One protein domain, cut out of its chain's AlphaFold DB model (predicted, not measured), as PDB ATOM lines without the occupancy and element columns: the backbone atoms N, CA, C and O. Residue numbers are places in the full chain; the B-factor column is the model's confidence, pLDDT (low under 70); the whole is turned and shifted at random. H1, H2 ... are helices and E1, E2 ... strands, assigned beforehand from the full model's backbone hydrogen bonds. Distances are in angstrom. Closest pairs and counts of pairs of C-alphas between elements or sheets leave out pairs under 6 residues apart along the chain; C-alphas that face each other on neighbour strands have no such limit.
ATOM      1  N   ILE A   5      92.171 100.258 128.805       95.06
ATOM      2  CA  ILE A   5      91.632  99.039 129.422       95.06
ATOM      3  C   ILE A   5      90.165  98.903 129.047       95.06
ATOM      4  O   ILE A   5      89.313  99.648 129.540       95.06
ATOM      5  N   GLU A   6      89.883  97.900 128.233       95.69
ATOM      6  CA  GLU A   6      88.554  97.565 127.746       95.69
ATOM      7  C   GLU A   6      88.083  96.225 128.320       95.69
ATOM      8  O   GLU A   6      88.869  95.410 128.815       95.69
ATOM      9  N   THR A   7      86.775  95.991 128.261       95.88
ATOM     10  CA  THR A   7      86.156  94.734 128.688       95.88
ATOM     11  C   THR A   7      85.238  94.226 127.590       95.88
ATOM     12  O   THR A   7      84.405  94.993 127.110       95.88
ATOM     13  N   LYS A   8      85.333  92.942 127.243       96.00
ATOM     14  CA  LYS A   8      84.441  92.282 126.282       96.00
ATOM     15  C   LYS A   8      83.927  90.957 126.815       96.00
ATOM     16  O   LYS A   8      84.551  90.308 127.655       96.00
ATOM     17  N   ASN A   9      82.776  90.545 126.314       96.31
ATOM     18  CA  ASN A   9      82.230  89.215 126.518       96.31
ATOM     19  C   ASN A   9      82.731  88.267 125.421       96.31
ATOM     20  O   ASN A   9      82.947  88.658 124.275       96.31
ATOM     21  N   GLY A  10      82.899  86.990 125.752       93.31
ATOM     22  CA  GLY A  10      83.495  85.984 124.872       93.31
ATOM     23  C   GLY A  10      82.665  85.673 123.624       93.31
ATOM     24  O   GLY A  10      83.180  85.075 122.677       93.31
ATOM     25  N   ASN A  11      81.395  86.077 123.591       92.19
ATOM     26  CA  ASN A  11      80.515  85.963 122.430       92.19
ATOM     27  C   ASN A  11      80.662  87.124 121.434       92.19
ATOM     28  O   ASN A  11      80.303  86.935 120.274       92.19
ATOM     29  N   GLU A  12      81.226  88.263 121.839       93.12
ATOM     30  CA  GLU A  12      81.377  89.432 120.972       93.12
ATOM     31  C   GLU A  12      82.305  89.151 119.777       93.12
ATOM     32  O   GLU A  12      83.191  88.280 119.823       93.12
ATOM     33  N   ASN A  13      82.065  89.882 118.683       90.00
ATOM     34  CA  ASN A  13      82.943  89.921 117.517       90.00
ATOM     35  C   ASN A  13      84.156  90.816 117.829       90.00
ATOM     36  O   ASN A  13      84.008  91.881 118.432       90.00
ATOM     37  N   VAL A  14      85.344  90.369 117.419       93.69
ATOM     38  CA  VAL A  14      86.618  91.081 117.605       93.69
ATOM     39  C   VAL A  14      87.412  91.232 116.304       93.69
ATOM     40  O   VAL A  14      88.556  91.659 116.346       93.69
ATOM     41  N   ASP A  15      86.815  90.931 115.148       92.31
ATOM     42  CA  ASP A  15      87.483  90.952 113.835       92.31
ATOM     43  C   ASP A  15      87.890  92.372 113.408       92.31
ATOM     44  O   ASP A  15      88.787  92.552 112.592       92.31
ATOM     45  N   HIS A  16      87.238  93.385 113.979       93.25
ATOM     46  CA  HIS A  16      87.565  94.797 113.792       93.25
ATOM     47  C   HIS A  16      88.755  95.266 114.646       93.25
ATOM     48  O   HIS A  16      89.217  96.392 114.472       93.25
ATOM     49  N   LEU A  17      89.224  94.448 115.594       94.50
ATOM     50  CA  LEU A  17      90.356  94.782 116.450       94.50
ATOM     51  C   LEU A  17      91.659  94.288 115.824       94.50
ATOM     52  O   LEU A  17      91.788  93.130 115.432       94.50
ATOM     53  N   ASP A  18      92.669  95.152 115.838       96.12
ATOM     54  CA  ASP A  18      94.051  94.769 115.570       96.12
ATOM     55  C   ASP A  18      94.638  94.059 116.802       96.12
ATOM     56  O   ASP A  18      95.282  94.677 117.654       96.12
ATOM     57  N   LEU A  19      94.327  92.763 116.943       96.56
ATOM     58  CA  LEU A  19      94.649  91.972 118.134       96.56
ATOM     59  C   LEU A  19      96.147  91.943 118.452       96.56
ATOM     60  O   LEU A  19      96.494  91.882 119.630       96.56
ATOM     61  N   GLU A  20      97.029  92.063 117.460       96.69
ATOM     62  CA  GLU A  20      98.487  92.077 117.654       96.69
ATOM     63  C   GLU A  20      98.955  93.239 118.541       96.69
ATOM     64  O   GLU A  20     100.048  93.190 119.096       96.69
ATOM     65  N   LYS A  21      98.115  94.260 118.753       95.81
ATOM     66  CA  LYS A  21      98.379  95.371 119.681       95.81
ATOM     67  C   LYS A  21      97.842  95.148 121.095       95.81
ATOM     68  O   LYS A  21      98.122  95.959 121.977       95.81
ATOM     69  N   TYR A  22      97.047  94.104 121.319       97.69
ATOM     70  CA  TYR A  22      96.354  93.870 122.583       97.69
ATOM     71  C   TYR A  22      97.043  92.807 123.442       97.69
ATOM     72  O   TYR A  22      97.415  91.728 122.981       97.69
ATOM     73  N   THR A  23      97.119  93.093 124.741       98.00
ATOM     74  CA  THR A  23      97.280  92.089 125.794       98.00
ATOM     75  C   THR A  23      95.900  91.654 126.269       98.00
ATOM     76  O   THR A  23      95.114  92.457 126.775       98.00
ATOM     77  N   ILE A  24      95.594  90.374 126.109       98.38
ATOM     78  CA  ILE A  24      94.305  89.794 126.479       98.38
ATOM     79  C   ILE A  24      94.417  89.164 127.858       98.38
ATOM     80  O   ILE A  24      95.351  88.411 128.115       98.38
ATOM     81  N   VAL A  25      93.437  89.404 128.723       98.50
ATOM     82  CA  VAL A  25      93.242  88.613 129.943       98.50
ATOM     83  C   VAL A  25      91.941  87.846 129.790       98.50
ATOM     84  O   VAL A  25      90.862  88.431 129.874       98.50
ATOM     85  N   LEU A  26      92.037  86.544 129.536       98.25
ATOM     86  CA  LEU A  26      90.877  85.671 129.426       98.25
ATOM     87  C   LEU A  26      90.453  85.189 130.816       98.25
ATOM     88  O   LEU A  26      91.278  84.688 131.580       98.25
ATOM     89  N   ILE A  27      89.170  85.356 131.122       98.44
ATOM     90  CA  ILE A  27      88.585  85.167 132.446       98.44
ATOM     91  C   ILE A  27      87.422  84.188 132.333       98.44
ATOM     92  O   ILE A  27      86.453  84.457 131.638       98.44
ATOM     93  N   ASP A  28      87.540  83.052 133.012       97.38
ATOM     94  CA  ASP A  28      86.519  82.002 133.154       97.38
ATOM     95  C   ASP A  28      86.624  81.507 134.604       97.38
ATOM     96  O   ASP A  28      87.393  80.588 134.913       97.38
ATOM     97  N   VAL A  29      85.989  82.228 135.530       97.44
ATOM     98  CA  VAL A  29      86.161  82.022 136.977       97.44
ATOM     99  C   VAL A  29      85.583  80.674 137.397       97.44
ATOM    100  O   VAL A  29      86.231  79.956 138.166       97.44
ATOM    101  N   LEU A  30      84.411  80.300 136.873       94.69
ATOM    102  CA  LEU A  30      83.772  79.003 137.101       94.69
ATOM    103  C   LEU A  30      83.751  78.177 135.802       94.69
ATOM    104  O   LEU A  30      82.779  78.163 135.060       94.69
ATOM    105  N   ARG A  31      84.794  77.395 135.519       95.62
ATOM    106  CA  ARG A  31      85.940  77.057 136.396       95.62
ATOM    107  C   ARG A  31      87.283  77.036 135.682       95.62
ATOM    108  O   ARG A  31      88.280  76.722 136.322       95.62
ATOM    109  N   ALA A  32      87.345  77.314 134.380       97.50
ATOM    110  CA  ALA A  32      88.539  76.990 133.599       97.50
ATOM    111  C   ALA A  32      89.778  77.783 134.032       97.50
ATOM    112  O   ALA A  32      90.824  77.183 134.264       97.50
ATOM    113  N   VAL A 109      86.642  80.326 123.478       95.12
ATOM    114  CA  VAL A 109      86.915  81.770 123.483       95.12
ATOM    115  C   VAL A 109      88.387  82.036 123.180       95.12
ATOM    116  O   VAL A 109      88.679  82.891 122.353       95.12
ATOM    117  N   LEU A 110      89.302  81.246 123.750       95.38
ATOM    118  CA  LEU A 110      90.750  81.375 123.561       95.38
ATOM    119  C   LEU A 110      91.158  81.443 122.084       95.38
ATOM    120  O   LEU A 110      91.975  82.280 121.715       95.38
ATOM    121  N   VAL A 111      90.559  80.610 121.225       93.31
ATOM    122  CA  VAL A 111      90.933  80.564 119.800       93.31
ATOM    123  C   VAL A 111      90.687  81.876 119.049       93.31
ATOM    124  O   VAL A 111      91.346  82.120 118.046       93.31
ATOM    125  N   LYS A 112      89.778  82.732 119.535       94.81
ATOM    126  CA  LYS A 112      89.514  84.051 118.938       94.81
ATOM    127  C   LYS A 112      90.675  85.029 119.135       94.81
ATOM    128  O   LYS A 112      90.781  85.997 118.396       94.81
ATOM    129  N   TYR A 113      91.532  84.776 120.122       96.50
ATOM    130  CA  TYR A 113      92.555  85.710 120.586       96.50
ATOM    131  C   TYR A 113      93.987  85.216 120.338       96.50
ATOM    132  O   TYR A 113      94.929  85.791 120.865       96.50
ATOM    133  N   LEU A 114      94.181  84.175 119.518       94.00
ATOM    134  CA  LEU A 114      95.513  83.604 119.253       94.00
ATOM    135  C   LEU A 114      96.464  84.553 118.512       94.00
ATOM    136  O   LEU A 114      97.669  84.351 118.572       94.00
ATOM    137  N   LYS A 115      95.930  85.568 117.824       96.50
ATOM    138  CA  LYS A 115      96.721  86.623 117.171       96.50
ATOM    139  C   LYS A 115      97.101  87.764 118.117       96.50
ATOM    140  O   LYS A 115      97.716  88.728 117.683       96.50
ATOM    141  N   ALA A 116      96.685  87.711 119.380       97.50
ATOM    142  CA  ALA A 116      97.029  88.764 120.315       97.50
ATOM    143  C   ALA A 116      98.526  88.778 120.631       97.50
ATOM    144  O   ALA A 116      99.143  87.715 120.680       97.50
ATOM    145  N   SER A 117      99.082  89.957 120.934       96.38
ATOM    146  CA  SER A 117     100.477  90.081 121.400       96.38
ATOM    147  C   SER A 117     100.756  89.145 122.578       96.38
ATOM    148  O   SER A 117     101.776  88.458 122.642       96.38
ATOM    149  N   LYS A 118      99.803  89.088 123.513       97.38
ATOM    150  CA  LYS A 118      99.862  88.212 124.676       97.38
ATOM    151  C   LYS A 118      98.457  87.787 125.075       97.38
ATOM    152  O   LYS A 118      97.541  88.605 125.088       97.38
ATOM    153  N   VAL A 119      98.306  86.527 125.473       97.94
ATOM    154  CA  VAL A 119      97.101  86.037 126.147       97.94
ATOM    155  C   VAL A 119      97.479  85.545 127.536       97.94
ATOM    156  O   VAL A 119      98.315  84.658 127.692       97.94
ATOM    157  N   LEU A 120      96.856  86.141 128.544       98.25
ATOM    158  CA  LEU A 120      96.978  85.804 129.952       98.25
ATOM    159  C   LEU A 120      95.695  85.114 130.419       98.25
ATOM    160  O   LEU A 120      94.604  85.400 129.924       98.25
ATOM    161  N   VAL A 121      95.823  84.231 131.405       98.38
ATOM    162  CA  VAL A 121      94.687  83.572 132.058       98.38
ATOM    163  C   VAL A 121      94.488  84.200 133.428       98.38
ATOM    164  O   VAL A 121      95.358  84.102 134.294       98.38
ATOM    165  N   GLY A 122      93.351  84.865 133.616       98.06
ATOM    166  CA  GLY A 122      93.032  85.597 134.837       98.06
ATOM    167  C   GLY A 122      91.793  85.054 135.530       98.06
ATOM    168  O   GLY A 122      90.805  84.686 134.905       98.06
ATOM    169  N   CYS A 123      91.819  85.031 136.853       98.12
ATOM    170  CA  CYS A 123      90.660  84.765 137.694       98.12
ATOM    171  C   CYS A 123      90.826  85.487 139.035       98.12
ATOM    172  O   CYS A 123      91.786  86.225 139.247       98.12
ATOM    173  N   ILE A 124      89.894  85.273 139.964       98.31
ATOM    174  CA  ILE A 124      89.966  85.876 141.300       98.31
ATOM    175  C   ILE A 124      91.233  85.417 142.049       98.31
ATOM    176  O   ILE A 124      91.863  86.229 142.721       98.31
ATOM    177  N   LEU A 125      91.640  84.150 141.885       98.12
ATOM    178  CA  LEU A 125      92.760  83.540 142.619       98.12
ATOM    179  C   LEU A 125      94.114  84.198 142.317       98.12
ATOM    180  O   LEU A 125      94.940  84.330 143.212       98.12
ATOM    181  N   ASN A 126      94.333  84.632 141.074       98.38
ATOM    182  CA  ASN A 126      95.578  85.267 140.633       98.38
ATOM    183  C   ASN A 126      95.390  86.734 140.223       98.38
ATOM    184  O   ASN A 126      96.258  87.298 139.558       98.38
ATOM    185  N   ALA A 127      94.280  87.372 140.613       98.19
ATOM    186  CA  ALA A 127      93.937  88.709 140.137       98.19
ATOM    187  C   ALA A 127      95.039  89.736 140.423       98.19
ATOM    188  O   ALA A 127      95.406  90.505 139.540       98.19
ATOM    189  N   ARG A 128      95.597  89.708 141.641       97.12
ATOM    190  CA  ARG A 128      96.697  90.593 142.039       97.12
ATOM    191  C   ARG A 128      97.940  90.366 141.177       97.12
ATOM    192  O   ARG A 128      98.466  91.322 140.627       97.12
ATOM    193  N   PHE A 129      98.343  89.107 141.005       97.69
ATOM    194  CA  PHE A 129      99.508  88.736 140.200       97.69
ATOM    195  C   PHE A 129      99.368  89.185 138.741       97.69
ATOM    196  O   PHE A 129     100.291  89.772 138.187       97.69
ATOM    197  N   ILE A 130      98.201  88.965 138.124       97.94
ATOM    198  CA  ILE A 130      97.935  89.409 136.749       97.94
ATOM    199  C   ILE A 130      98.026  90.930 136.639       97.94
ATOM    200  O   ILE A 130      98.635  91.440 135.702       97.94
ATOM    201  N   SER A 131      97.447  91.664 137.590       96.69
ATOM    202  CA  SER A 131      97.525  93.123 137.604       96.69
ATOM    203  C   SER A 131      98.955  93.628 137.773       96.69
ATOM    204  O   SER A 131      99.360  94.513 137.026       96.69
ATOM    205  N   ASP A 132      99.721  93.054 138.701       96.12
ATOM    206  CA  ASP A 132     101.116  93.430 138.938       96.12
ATOM    207  C   ASP A 132     101.988  93.107 137.712       96.12
ATOM    208  O   ASP A 132     102.754  93.958 137.265       96.12
ATOM    209  N   TYR A 133     101.800  91.936 137.091       96.81
ATOM    210  CA  TYR A 133     102.466  91.575 135.836       96.81
ATOM    211  C   TYR A 133     102.151  92.585 134.730       96.81
ATOM    212  O   TYR A 133     103.050  93.058 134.045       96.81
ATOM    213  N   ILE A 134     100.885  92.983 134.580       95.62
ATOM    214  CA  ILE A 134     100.495  93.979 133.579       95.62
ATOM    215  C   ILE A 134     101.139  95.344 133.841       95.62
ATOM    216  O   ILE A 134     101.534  96.034 132.904       95.62
ATOM    217  N   LEU A 135     101.223  95.756 135.105       93.81
ATOM    218  CA  LEU A 135     101.784  97.050 135.488       93.81
ATOM    219  C   LEU A 135     103.306  97.101 135.346       93.81
ATOM    220  O   LEU A 135     103.827  98.162 135.015       93.81
ATOM    221  N   ALA A 136     103.987  95.974 135.557       94.50
ATOM    222  CA  ALA A 136     105.435  95.845 135.412       94.50
ATOM    223  C   ALA A 136     105.907  95.791 133.946       94.50
ATOM    224  O   ALA A 136     107.099  95.918 133.690       94.50
ATOM    225  N   ASN A 137     104.998  95.589 132.986       93.94
ATOM    226  CA  ASN A 137     105.314  95.562 131.559       93.94
ATOM    227  C   ASN A 137     104.817  96.855 130.897       93.94
ATOM    228  O   ASN A 137     103.610  97.071 130.730       93.94
ATOM    229  N   ASP A 138     105.739  97.739 130.524       89.88
ATOM    230  CA  ASP A 138     105.389  99.033 129.928       89.88
ATOM    231  C   ASP A 138     104.849  98.912 128.499       89.88
ATOM    232  O   ASP A 138     103.988  99.696 128.105       89.88
ATOM    233  N   ASP A 139     105.212  97.862 127.765       91.19
ATOM    234  CA  ASP A 139     104.690  97.623 126.414       91.19
ATOM    235  C   ASP A 139     103.187  97.287 126.394       91.19
ATOM    236  O   ASP A 139     102.526  97.377 125.354       91.19
ATOM    237  N   PHE A 140     102.596  96.942 127.546       93.38
ATOM    238  CA  PHE A 140     101.181  96.583 127.654       93.38
ATOM    239  C   PHE A 140     100.294  97.829 127.718       93.38
ATOM    240  O   PHE A 140      99.762  98.213 128.765       93.38
ATOM    241  N   ASN A 141     100.126  98.455 126.554       92.12
ATOM    242  CA  ASN A 141      99.387  99.704 126.388       92.12
ATOM    243  C   ASN A 141      97.892  99.519 126.118       92.12
ATOM    244  O   ASN A 141      97.099 100.350 126.565       92.12
ATOM    245  N   LYS A 142      97.504  98.433 125.437       96.56
ATOM    246  CA  LYS A 142      96.103  98.069 125.191       96.56
ATOM    247  C   LYS A 142      95.786  96.744 125.867       96.56
ATOM    248  O   LYS A 142      96.346  95.708 125.514       96.56
ATOM    249  N   ILE A 143      94.897  96.781 126.851       97.56
ATOM    250  CA  ILE A 143      94.502  95.619 127.644       97.56
ATOM    251  C   ILE A 143      93.027  95.348 127.398       97.56
ATOM    252  O   ILE A 143      92.186  96.221 127.611       97.56
ATOM    253  N   LEU A 144      92.711  94.119 127.007       98.00
ATOM    254  CA  LEU A 144      91.336  93.668 126.855       98.00
ATOM    255  C   LEU A 144      91.048  92.540 127.847       98.00
ATOM    256  O   LEU A 144      91.605  91.445 127.754       98.00
ATOM    257  N   LEU A 145      90.163  92.813 128.802       98.12
ATOM    258  CA  LEU A 145      89.658  91.810 129.735       98.12
ATOM    259  C   LEU A 145      88.474  91.090 129.083       98.12
ATOM    260  O   LEU A 145      87.461  91.712 128.754       98.12
ATOM    261  N   VAL A 146      88.594  89.782 128.883       98.00
ATOM    262  CA  VAL A 146      87.607  88.975 128.165       98.00
ATOM    263  C   VAL A 146      86.931  88.015 129.128       98.00
ATOM    264  O   VAL A 146      87.558  87.088 129.631       98.00
ATOM    265  N   LYS A 147      85.632  88.204 129.338       97.25
ATOM    266  CA  LYS A 147      84.781  87.317 130.138       97.25
ATOM    267  C   LYS A 147      84.313  86.163 129.261       97.25
ATOM    268  O   LYS A 147      83.584  86.402 128.301       97.25
ATOM    269  N   ALA A 148      84.739  84.935 129.534       95.75
ATOM    270  CA  ALA A 148      84.432  83.780 128.699       95.75
ATOM    271  C   ALA A 148      82.922  83.512 128.637       95.75
ATOM    272  O   ALA A 148      82.401  83.190 127.563       95.75
ATOM    273  N   GLY A 149      82.231  83.714 129.763       93.25
ATOM    274  CA  GLY A 149      80.803  83.491 129.911       93.25
ATOM    275  C   GLY A 149      80.424  82.010 129.862       93.25
ATOM    276  O   GLY A 149      81.259  81.116 129.714       93.25
ATOM    277  N   THR A 150      79.121  81.743 129.939       88.62
ATOM    278  CA  THR A 150      78.558  80.389 129.871       88.62
ATOM    279  C   THR A 150      77.550  80.294 128.740       88.62
ATOM    280  O   THR A 150      76.618  81.087 128.661       88.62
ATOM    281  N   GLY A 151      77.746  79.348 127.815       81.31
ATOM    282  CA  GLY A 151      76.832  79.183 126.678       81.31
ATOM    283  C   GLY A 151      76.793  80.393 125.734       81.31
ATOM    284  O   GLY A 151      75.840  80.552 124.981       81.31
ATOM    285  N   GLY A 152      77.822  81.247 125.765       78.50
ATOM    286  CA  GLY A 152      77.852  82.504 125.015       78.50
ATOM    287  C   GLY A 152      77.115  83.660 125.694       78.50
ATOM    288  O   GLY A 152      76.912  84.683 125.051       78.50
ATOM    289  N   ILE A 153      76.732  83.519 126.963       87.44
ATOM    290  CA  ILE A 153      76.092  84.569 127.759       87.44
ATOM    291  C   ILE A 153      77.088  85.053 128.825       87.44
ATOM    292  O   ILE A 153      77.755  84.214 129.441       87.44
ATOM    293  N   PRO A 154      77.213  86.373 129.059       87.94
ATOM    294  CA  PRO A 154      78.030  86.908 130.147       87.94
ATOM    295  C   PRO A 154      77.625  86.318 131.498       87.94
ATOM    296  O   PRO A 154      76.436  86.173 131.785       87.94
ATOM    297  N   SER A 155      78.604  86.006 132.342       93.31
ATOM    298  CA  SER A 155      78.364  85.437 133.663       93.31
ATOM    299  C   SER A 155      78.833  86.379 134.778       93.31
ATOM    300  O   SER A 155      79.749  87.188 134.600       93.31
ATOM    301  N   LYS A 156      78.150  86.336 135.929       96.19
ATOM    302  CA  LYS A 156      78.360  87.301 137.027       96.19
ATOM    303  C   LYS A 156      79.708  87.097 137.716       96.19
ATOM    304  O   LYS A 156      80.325  88.054 138.169       96.19
ATOM    305  N   GLU A 157      80.162  85.856 137.800       96.69
ATOM    306  CA  GLU A 157      81.459  85.498 138.360       96.69
ATOM    307  C   GLU A 157      82.621  85.989 137.488       96.69
ATOM    308  O   GLU A 157      83.611  86.478 138.033       96.69
ATOM    309  N   ASP A 158      82.481  85.946 136.159       97.50
ATOM    310  CA  ASP A 158      83.490  86.484 135.240       97.50
ATOM    311  C   ASP A 158      83.528  88.014 135.318       97.50
ATOM    312  O   ASP A 158      84.607  88.607 135.329       97.50
ATOM    313  N   GLU A 159      82.362  88.659 135.446       97.38
ATOM    314  CA  GLU A 159      82.255  90.102 135.694       97.38
ATOM    315  C   GLU A 159      82.952  90.511 136.996       97.38
ATOM    316  O   GLU A 159      83.710  91.486 137.026       97.38
ATOM    317  N   LEU A 160      82.751  89.738 138.066       98.06
ATOM    318  CA  LEU A 160      83.416  89.963 139.344       98.06
ATOM    319  C   LEU A 160      84.938  89.797 139.223       98.06
ATOM    320  O   LEU A 160      85.681  90.675 139.661       98.06
ATOM    321  N   GLY A 161      85.412  88.714 138.596       98.00
ATOM    322  CA  GLY A 161      86.841  88.490 138.357       98.00
ATOM    323  C   GLY A 161      87.480  89.618 137.545       98.00
ATOM    324  O   GLY A 161      88.514  90.163 137.936       98.00
ATOM    325  N   CYS A 162      86.814  90.032 136.467       97.50
ATOM    326  CA  CYS A 162      87.205  91.166 135.632       97.50
ATOM    327  C   CYS A 162      87.290  92.470 136.436       97.50
ATOM    328  O   CYS A 162      88.301  93.174 136.384       97.50
ATOM    329  N   SER A 163      86.267  92.764 137.238       97.38
ATOM    330  CA  SER A 163      86.214  93.966 138.074       97.38
ATOM    331  C   SER A 163      87.335  94.007 139.114       97.38
ATOM    332  O   SER A 163      87.936  95.061 139.325       97.38
ATOM    333  N   ILE A 164      87.665  92.871 139.737       98.00
ATOM    334  CA  ILE A 164      88.758  92.777 140.715       98.00
ATOM    335  C   ILE A 164      90.115  93.035 140.045       98.00
ATOM    336  O   ILE A 164      90.888  93.856 140.543       98.00
ATOM    337  N   ILE A 165      90.392  92.404 138.899       97.94
ATOM    338  CA  ILE A 165      91.631  92.632 138.132       97.94
ATOM    339  C   ILE A 165      91.738  94.107 137.722       97.94
ATOM    340  O   ILE A 165      92.761  94.758 137.946       97.94
ATOM    341  N   LYS A 166      90.656  94.679 137.181       96.00
ATOM    342  CA  LYS A 166      90.607  96.091 136.775       96.00
ATOM    343  C   LYS A 166      90.844  97.036 137.957       96.00
ATOM    344  O   LYS A 166      91.567  98.023 137.820       96.00
ATOM    345  N   LYS A 167      90.277  96.727 139.128       95.75
ATOM    346  CA  LYS A 167      90.477  97.494 140.368       95.75
ATOM    347  C   LYS A 167      91.946  97.517 140.785       95.75
ATOM    348  O   LYS A 167      92.443  98.590 141.121       95.75
ATOM    349  N   TYR A 168      92.641  96.380 140.754       95.44
ATOM    350  CA  TYR A 168      94.063  96.329 141.105       95.44
ATOM    351  C   TYR A 168      94.934  97.116 140.121       95.44
ATOM    352  O   TYR A 168      95.762  97.908 140.568       95.44
ATOM    353  N   ILE A 169      94.675  97.013 138.811       92.44
ATOM    354  CA  ILE A 169      95.395  97.807 137.798       92.44
ATOM    355  C   ILE A 169      95.207  99.317 138.039       92.44
ATOM    356  O   ILE A 169      96.143 100.100 137.888       92.44
ATOM    357  N   ASN A 170      94.003  99.746 138.427       89.25
ATOM    358  CA  ASN A 170      93.712 101.162 138.654       89.25
ATOM    359  C   ASN A 170      94.230 101.695 140.000       89.25
ATOM    360  O   ASN A 170      94.601 102.862 140.073       89.25
ATOM    361  N   LYS A 171      94.271 100.879 141.061       81.19
ATOM    362  CA  LYS A 171      94.716 101.330 142.392       81.19
ATOM    363  C   LYS A 171      96.206 101.686 142.415       81.19
ATOM    364  O   LYS A 171      96.578 102.691 143.012       81.19
ATOM    365  N   GLU A 172      97.046 100.905 141.745       67.50
ATOM    366  CA  GLU A 172      98.499 101.145 141.698       67.50
ATOM    367  C   GLU A 172      98.873 102.334 140.787       67.50
ATOM    368  O   GLU A 172      99.872 103.013 141.021       67.50
ATOM    369  N   LYS A 173      98.018 102.686 139.809       60.25
ATOM    370  CA  LYS A 173      98.157 103.950 139.055       60.25
ATOM    371  C   LYS A 173      98.054 105.188 139.949       60.25
ATOM    372  O   LYS A 173      98.625 106.215 139.601       60.25
ATOM    373  N   ASN A 174      97.305 105.111 141.049       60.53
ATOM    374  CA  ASN A 174      97.125 106.250 141.948       60.53
ATOM    375  C   ASN A 174      98.282 106.388 142.945       60.53
ATOM    376  O   ASN A 174      98.635 107.505 143.275       60.53
ATOM    377  N   LYS A 175      98.925 105.285 143.353       59.00
ATOM    378  CA  LYS A 175     100.096 105.317 144.251       59.00
ATOM    379  C   LYS A 175     101.394 105.803 143.600       59.00
ATOM    380  O   LYS A 175     102.315 106.165 144.306       59.00
ATOM    381  N   SER A 176     101.486 105.752 142.273       54.31
ATOM    382  CA  SER A 176     102.650 106.209 141.493       54.31
ATOM    383  C   SER A 176     102.561 107.688 141.087       54.31
ATOM    384  O   SER A 176     103.350 108.151 140.265       54.31
ATOM    385  N   ARG A 177     101.556 108.410 141.601       51.03
ATOM    386  CA  ARG A 177     101.320 109.842 141.361       51.03
ATOM    387  C   ARG A 177     101.496 110.703 142.618       51.03
ATOM    388  O   ARG A 177     101.403 111.920 142.484       51.03
TER     389      ARG A 177
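AT A GLANCE: This is residues 5 to 32 and 109 to 177 of the 178 residues of an uncharacterized protein of Candidatus Lokiarchaeota archaeon (UniProt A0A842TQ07). One strongly twisted wall of four parallel strands has two helices over one face, long H3 and shorter H2, making two layers, helices on one face of a sheet; little H1 only grazes the sheet. The printed part has 97 residues, with three named helices and four named strands along the chain as E1 E2 H1 E3 H2 E4 H3; the sheet order is E1 E4 E2 E3. The class is mixed, and the whole is compact: radius of gyration of the C-alphas 12.8 A, spans 41 by 28 by 16 A.

HOW THE PARTS SIT: Start at inner strands E4, residues 142 to 147, and E2, residues 22 to 27, parallel at 21 degrees; N 25 and O 144 are within hydrogen-bond range at 2.9 A. Edge strand E1, residues 5 to 9, is parallel to E4, with N 8 and O 145 at 2.9 A. Edge strand E3, residues 118 to 122, is parallel to E2, with N 26 and O 120 at 2.8 A. The twist is only just strong, C-alphas lying up to 4.5 A off the best plane. H3, residues 156 to 175, runs along the strands over E4, and only just over E2 with 3 C-alphas, at a height over the sheet of 9.5 A; its closest C-alphas to E4 are Asp 158 and Lys 147, 5.3 A. H2, residues 127 to 136, is on the same face over E2. H2 touches residues 161 to 169 of H3 alone, closest C-alphas Ala 127 and Ile 165, 5.0 A, at a steep tilt of 41 degrees, the same way. E3, H2 and E4 form a split strand-helix-strand unit, E2 between its strands, with a right-handed crossover. H1, residues 109 to 113, is apart from H2 and H3. Each O i to N i+4 pair is within range in H2, 13 of 16 in H3 and 0 of 1 in H1, where 2 of 2 O i to N i+3 pairs are.

IN THESE COORDINATES: Find C-alpha 5 at (91.632, 99.039, 129.422), where E1 begins. H3 runs 29.1 A to C-alpha 175 at (100.096, 105.317, 144.251); E4 spans 16.4 A, E2 15.3 A and H2 14.3 A.

THE WHOLE: The farthest C-alphas, Gly 151 and Arg 177, are 41.9 A apart. Residues 33 to 108 are cut out, with 11.3 A between C-alphas 32 and 109. The link E1 to E2 is long. Look for pLDDT under 70 at residues 172 to 177.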